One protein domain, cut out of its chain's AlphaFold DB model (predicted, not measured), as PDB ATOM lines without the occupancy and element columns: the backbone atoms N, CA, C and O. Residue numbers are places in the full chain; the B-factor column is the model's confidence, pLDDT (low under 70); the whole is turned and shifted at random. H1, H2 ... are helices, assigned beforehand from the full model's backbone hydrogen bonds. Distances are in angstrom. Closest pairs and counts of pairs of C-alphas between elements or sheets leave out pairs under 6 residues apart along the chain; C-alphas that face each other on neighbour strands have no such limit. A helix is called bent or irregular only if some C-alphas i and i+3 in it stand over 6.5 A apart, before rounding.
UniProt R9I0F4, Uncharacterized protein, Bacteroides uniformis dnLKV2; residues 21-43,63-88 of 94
ATOM      1  N   LEU A  21     301.888 126.143 318.455       93.19
ATOM      2  CA  LEU A  21     302.971 127.126 318.505       93.19
ATOM      3  C   LEU A  21     302.609 128.478 317.846       93.19
ATOM      4  O   LEU A  21     302.782 129.501 318.512       93.19
ATOM      5  N   PRO A  22     302.048 128.543 316.618       89.88
ATOM      6  CA  PRO A  22     301.652 129.816 316.012       89.88
ATOM      7  C   PRO A  22     300.591 130.592 316.819       89.88
ATOM      8  O   PRO A  22     300.781 131.791 317.014       89.88
ATOM      9  N   PRO A  23     299.519 129.967 317.352       92.00
ATOM     10  CA  PRO A  23     298.565 130.649 318.230       92.00
ATOM     11  C   PRO A  23     299.195 131.249 319.491       92.00
ATOM     12  O   PRO A  23     298.875 132.384 319.838       92.00
ATOM     13  N   ILE A  24     300.114 130.535 320.156       92.62
ATOM     14  CA  ILE A  24     300.822 131.068 321.334       92.62
ATOM     15  C   ILE A  24     301.638 132.306 320.948       92.62
ATOM     16  O   ILE A  24     301.543 133.334 321.619       92.62
ATOM     17  N   LEU A  25     302.399 132.235 319.851       88.81
ATOM     18  CA  LEU A  25     303.161 133.381 319.350       88.81
ATOM     19  C   LEU A  25     302.244 134.558 318.991       88.81
ATOM     20  O   LEU A  25     302.571 135.698 319.307       88.81
ATOM     21  N   GLY A  26     301.076 134.284 318.404       83.75
ATOM     22  CA  GLY A  26     300.068 135.294 318.092       83.75
ATOM     23  C   GLY A  26     299.545 136.023 319.333       83.75
ATOM     24  O   GLY A  26     299.440 137.246 319.321       83.75
ATOM     25  N   VAL A  27     299.277 135.300 320.427       87.38
ATOM     26  CA  VAL A  27     298.859 135.907 321.704       87.38
ATOM     27  C   VAL A  27     299.993 136.714 322.340       87.38
ATOM     28  O   VAL A  27     299.748 137.804 322.848       87.38
ATOM     29  N   ILE A  28     301.236 136.230 322.297       87.81
ATOM     30  CA  ILE A  28     302.388 136.983 322.821       87.81
ATOM     31  C   ILE A  28     302.562 138.293 322.043       87.81
ATOM     32  O   ILE A  28     302.649 139.357 322.652       87.81
ATOM     33  N   ALA A  29     302.547 138.230 320.709       81.62
ATOM     34  CA  ALA A  29     302.631 139.412 319.855       81.62
ATOM     35  C   ALA A  29     301.471 140.389 320.117       81.62
ATOM     36  O   ALA A  29     301.691 141.596 320.181       81.62
ATOM     37  N   PHE A  30     300.255 139.877 320.342       79.62
ATOM     38  CA  PHE A  30     299.101 140.693 320.726       79.62
ATOM     39  C   PHE A  30     299.332 141.476 322.015       79.62
ATOM     40  O   PHE A  30     299.106 142.683 322.061       79.62
ATOM     41  N   VAL A  31     299.786 140.788 323.062       85.06
ATOM     42  CA  VAL A  31     300.023 141.403 324.369       85.06
ATOM     43  C   VAL A  31     301.131 142.448 324.276       85.06
ATOM     44  O   VAL A  31     300.969 143.540 324.809       85.06
ATOM     45  N   LEU A  32     302.220 142.163 323.556       82.38
ATOM     46  CA  LEU A  32     303.301 143.130 323.336       82.38
ATOM     47  C   LEU A  32     302.809 144.395 322.619       82.38
ATOM     48  O   LEU A  32     303.191 145.497 323.005       82.38
ATOM     49  N   GLN A  33     301.908 144.258 321.642       76.44
ATOM     50  CA  GLN A  33     301.302 145.411 320.973       76.44
ATOM     51  C   GLN A  33     300.386 146.232 321.887       76.44
ATOM     52  O   GLN A  33     300.366 147.453 321.760       76.44
ATOM     53  N   ILE A  34     299.659 145.607 322.823       80.62
ATOM     54  CA  ILE A  34     298.856 146.342 323.820       80.62
ATOM     55  C   ILE A  34     299.734 147.277 324.665       80.62
ATOM     56  O   ILE A  34     299.278 148.343 325.068       80.62
ATOM     57  N   PHE A  35     300.988 146.898 324.911       84.94
ATOM     58  CA  PHE A  35     301.952 147.706 325.659       84.94
ATOM     59  C   PHE A  35     302.810 148.625 324.776       84.94
ATOM     60  O   PHE A  35     303.826 149.124 325.252       84.94
ATOM     61  N   GLU A  36     302.424 148.837 323.512       77.44
ATOM     62  CA  GLU A  36     303.152 149.678 322.549       77.44
ATOM     63  C   GLU A  36     304.637 149.290 322.405       77.44
ATOM     64  O   GLU A  36     305.498 150.133 322.165       77.44
ATOM     65  N   ALA A  37     304.960 148.000 322.561       74.81
ATOM     66  CA  ALA A  37     306.327 147.526 322.411       74.81
ATOM     67  C   ALA A  37     306.801 147.730 320.963       74.81
ATOM     68  O   ALA A  37     306.187 147.206 320.027       74.81
ATOM     69  N   ASP A  38     307.911 148.456 320.801       66.19
ATOM     70  CA  ASP A  38     308.558 148.721 319.514       66.19
ATOM     71  C   ASP A  38     309.124 147.413 318.949       66.19
ATOM     72  O   ASP A  38     310.222 146.959 319.283       66.19
ATOM     73  N   THR A  39     308.284 146.714 318.197       64.25
ATOM     74  CA  THR A  39     308.555 145.382 317.678       64.25
ATOM     75  C   THR A  39     308.208 145.364 316.197       64.25
ATOM     76  O   THR A  39     307.116 145.773 315.815       64.25
ATOM     77  N   ASP A  40     309.097 144.818 315.362       61.31
ATOM     78  CA  ASP A  40     308.877 144.601 313.916       61.31
ATOM     79  C   ASP A  40     307.794 143.536 313.616       61.31
ATOM     80  O   ASP A  40     307.687 143.005 312.507       61.31
ATOM     81  N   PHE A  41     306.976 143.167 314.605       55.19
ATOM     82  CA  PHE A  41     305.842 142.289 314.377       55.19
ATOM     83  C   PHE A  41     304.794 143.019 313.542       55.19
ATOM     84  O   PHE A  41     304.507 144.192 313.767       55.19
ATOM     85  N   SER A  42     304.169 142.300 312.605       52.38
ATOM     86  CA  SER A  42     303.047 142.820 311.825       52.38
ATOM     87  C   SER A  42     302.010 143.424 312.777       52.38
ATOM     88  O   SER A  42     301.415 142.709 313.591       52.38
ATOM     89  N   MET A  43     301.820 144.746 312.717       52.03
ATOM     90  CA  MET A  43     300.831 145.421 313.554       52.03
ATOM     91  C   MET A  43     299.468 144.770 313.329       52.03
ATOM     92  O   MET A  43     299.073 144.513 312.191       52.03
ATOM     93  N   ALA A  63     290.857 137.078 308.661       71.19
ATOM     94  CA  ALA A  63     290.513 135.697 309.018       71.19
ATOM     95  C   ALA A  63     291.528 135.054 309.991       71.19
ATOM     96  O   ALA A  63     291.267 133.985 310.548       71.19
ATOM     97  N   ALA A  64     292.682 135.694 310.218       74.75
ATOM     98  CA  ALA A  64     293.773 135.169 311.038       74.75
ATOM     99  C   ALA A  64     293.364 134.740 312.464       74.75
ATOM    100  O   ALA A  64     293.747 133.639 312.859       74.75
ATOM    101  N   PRO A  65     292.550 135.497 313.233       76.31
ATOM    102  CA  PRO A  65     292.114 135.073 314.564       76.31
ATOM    103  C   PRO A  65     291.294 133.779 314.538       76.31
ATOM    104  O   PRO A  65     291.424 132.951 315.436       76.31
ATOM    105  N   ILE A  66     290.487 133.569 313.490       83.06
ATOM    106  CA  ILE A  66     289.692 132.346 313.322       83.06
ATOM    107  C   ILE A  66     290.619 131.164 313.037       83.06
ATOM    108  O   ILE A  66     290.527 130.138 313.709       83.06
ATOM    109  N   TYR A  67     291.551 131.309 312.092       85.00
ATOM    110  CA  TYR A  67     292.519 130.257 311.776       85.00
ATOM    111  C   TYR A  67     293.396 129.894 312.978       85.00
ATOM    112  O   TYR A  67     293.535 128.712 313.283       85.00
ATOM    113  N   LEU A  68     293.939 130.885 313.692       89.56
ATOM    114  CA  LEU A  68     294.734 130.650 314.900       89.56
ATOM    115  C   LEU A  68     293.897 129.994 316.007       89.56
ATOM    116  O   LEU A  68     294.376 129.076 316.671       89.56
ATOM    117  N   GLY A  69     292.634 130.396 316.168       90.56
ATOM    118  CA  GLY A  69     291.708 129.762 317.106       90.56
ATOM    119  C   GLY A  69     291.466 128.283 316.787       90.56
ATOM    120  O   GLY A  69     291.575 127.433 317.670       90.56
ATOM    121  N   VAL A  70     291.201 127.945 315.522       94.88
ATOM    122  CA  VAL A  70     290.996 126.549 315.092       94.88
ATOM    123  C   VAL A  70     292.283 125.730 315.215       94.88
ATOM    124  O   VAL A  70     292.230 124.598 315.693       94.88
ATOM    125  N   MET A  71     293.442 126.294 314.854       95.12
ATOM    126  CA  MET A  71     294.743 125.643 315.053       95.12
ATOM    127  C   MET A  71     294.995 125.332 316.531       95.12
ATOM    128  O   MET A  71     295.418 124.222 316.850       95.12
ATOM    129  N   ALA A  72     294.678 126.263 317.437       96.25
ATOM    130  CA  ALA A  72     294.820 126.046 318.873       96.25
ATOM    131  C   ALA A  72     293.918 124.906 319.369       96.25
ATOM    132  O   ALA A  72     294.392 124.009 320.065       96.25
ATOM    133  N   LEU A  73     292.639 124.897 318.974       96.56
ATOM    134  CA  LEU A  73     291.696 123.840 319.353       96.56
ATOM    135  C   LEU A  73     292.139 122.466 318.837       96.56
ATOM    136  O   LEU A  73     292.169 121.503 319.603       96.56
ATOM    137  N   ALA A  74     292.529 122.379 317.562       96.19
ATOM    138  CA  ALA A  74     293.027 121.145 316.962       96.19
ATOM    139  C   ALA A  74     294.329 120.670 317.628       96.19
ATOM    140  O   ALA A  74     294.470 119.487 317.940       96.19
ATOM    141  N   GLY A  75     295.255 121.595 317.899       96.50
ATOM    142  CA  GLY A  75     296.522 121.307 318.563       96.50
ATOM    143  C   GLY A  75     296.328 120.728 319.963       96.50
ATOM    144  O   GLY A  75     296.847 119.654 320.269       96.50
ATOM    145  N   VAL A  76     295.513 121.386 320.795       96.56
ATOM    146  CA  VAL A  76     295.193 120.911 322.152       96.56
ATOM    147  C   VAL A  76     294.463 119.570 322.117       96.56
ATOM    148  O   VAL A  76     294.779 118.697 322.925       96.56
ATOM    149  N   TYR A  77     293.525 119.377 321.185       96.19
ATOM    150  CA  TYR A  77     292.799 118.114 321.051       96.19
ATOM    151  C   TYR A  77     293.744 116.936 320.771       96.19
ATOM    152  O   TYR A  77     293.642 115.901 321.430       96.19
ATOM    153  N   LEU A  78     294.711 117.112 319.864       95.25
ATOM    154  CA  LEU A  78     295.723 116.095 319.572       95.25
ATOM    155  C   LEU A  78     296.642 115.837 320.773       95.25
ATOM    156  O   LEU A  78     296.923 114.682 321.086       95.25
ATOM    157  N   ILE A  79     297.087 116.886 321.472       95.56
ATOM    158  CA  ILE A  79     297.989 116.764 322.633       95.56
ATOM    159  C   ILE A  79     297.301 116.060 323.807       95.56
ATOM    160  O   ILE A  79     297.917 115.205 324.443       95.56
ATOM    161  N   LYS A  80     296.035 116.395 324.092       93.12
ATOM    162  CA  LYS A  80     295.276 115.912 325.258       93.12
ATOM    163  C   LYS A  80     295.393 114.398 325.446       93.12
ATOM    164  O   LYS A  80     295.661 113.939 326.553       93.12
ATOM    165  N   ASP A  81     295.234 113.640 324.365       86.62
ATOM    166  CA  ASP A  81     295.226 112.175 324.427       86.62
ATOM    167  C   ASP A  81     296.601 111.546 324.125       86.62
ATOM    168  O   ASP A  81     296.789 110.346 324.328       86.62
ATOM    169  N   SER A  82     297.586 112.330 323.673       90.88
ATOM    170  CA  SER A  82     298.884 111.828 323.202       90.88
ATOM    171  C   SER A  82     300.090 112.211 324.070       90.88
ATOM    172  O   SER A  82     301.121 111.538 324.013       90.88
ATOM    173  N   ILE A  83     299.971 113.231 324.928       91.25
ATOM    174  CA  ILE A  83     301.099 113.807 325.680       91.25
ATOM    175  C   ILE A  83     301.825 112.806 326.586       91.25
ATOM    176  O   ILE A  83     303.044 112.848 326.723       91.25
ATOM    177  N   HIS A  84     301.108 111.851 327.174       88.00
ATOM    178  CA  HIS A  84     301.717 110.861 328.061       88.00
ATOM    179  C   HIS A  84     302.617 109.864 327.307       88.00
ATOM    180  O   HIS A  84     303.584 109.357 327.876       88.00
ATOM    181  N   TYR A  85     302.379 109.635 326.008       87.00
ATOM    182  CA  TYR A  85     303.189 108.734 325.175       87.00
ATOM    183  C   TYR A  85     304.590 109.285 324.856       87.00
ATOM    184  O   TYR A  85     305.466 108.520 324.435       87.00
ATOM    185  N   LEU A  86     304.847 110.579 325.089       84.38
ATOM    186  CA  LEU A  86     306.199 111.154 325.015       84.38
ATOM    187  C   LEU A  86     307.139 110.545 326.059       84.38
ATOM    188  O   LEU A  86     308.313 110.327 325.770       84.38
ATOM    189  N   PHE A  87     306.616 110.221 327.243       85.88
ATOM    190  CA  PHE A  87     307.407 109.733 328.376       85.88
ATOM    191  C   PHE A  87     307.422 108.204 328.498       85.88
ATOM    192  O   PHE A  87     308.207 107.652 329.269       85.88
ATOM    193  N   VAL A  88     306.594 107.497 327.721       85.00
ATOM    194  CA  VAL A  88     306.595 106.029 327.679       85.00
ATOM    195  C   VAL A  88     307.893 105.541 327.038       85.00
ATOM    196  O   VAL A  88     308.168 105.851 325.877       85.00
TER     197      VAL A  88
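What this domain is: This is residues 21 to 43 and 63 to 88 of the 94 residues of an uncharacterized protein of Bacteroides uniformis dnLKV2 (UniProt R9I0F4). Two helices meet near their first residues and run away from that meeting place in opposite ways, making an elongated, open shape; residues 76 to 88, of which 76 to 86 belong to the longer helix, H2, stick out, and H2 has a kink near residue 80. Beyond the far end of H1, residues 35 to 43 make a short loop that folds back. The printed part has 49 residues with two named helices, H1 then H2, and no named strand; the class is all helix. It is only just loose, close to extended, with a radius of gyration of the C-alphas of 14.4 A, and it spans 43 by 25 by 14 A.

Where its parts are: Find C-alpha 64 at (293.773, 135.169, 311.038); from there H2, residues 64 to 86, runs 30.4 A to C-alpha 86 at (306.199, 111.154, 325.015). Near residue 80 it has a kink of 51 degrees, and it is irregular: C-alphas 81 and 84 are 7.6 A apart. Then look at C-alpha 21, at (302.971, 127.126, 318.505), where H1, residues 21 to 34, begins its 20.4 A.

How they stand to each other: H2 touches H1 with residues 68 to 72 alone, and H1 touches H2 with residues 22 to 26 alone. Look at Pro 23 and Leu 68, whose C-alphas are the closest of the two helices, 5.1 A apart. The helices stand at a steep tilt of 49 degrees, opposite ways. In H1 every O i to N i+4 pair is within hydrogen-bond range; in H2, 14 of 19 are.

The domain as a whole: The two C-alphas farthest apart, those of Glu 36 and Val 88, are 44.1 A from each other. Residues 44 to 62 are not printed, and C-alphas 43 and 63 are 14.9 A apart across this cut, which lies in the link from H1 to H2. In the B-factor column of this predicted model you find a mean pLDDT of 83.9 for the printed part, with residues 38 to 43 under 70.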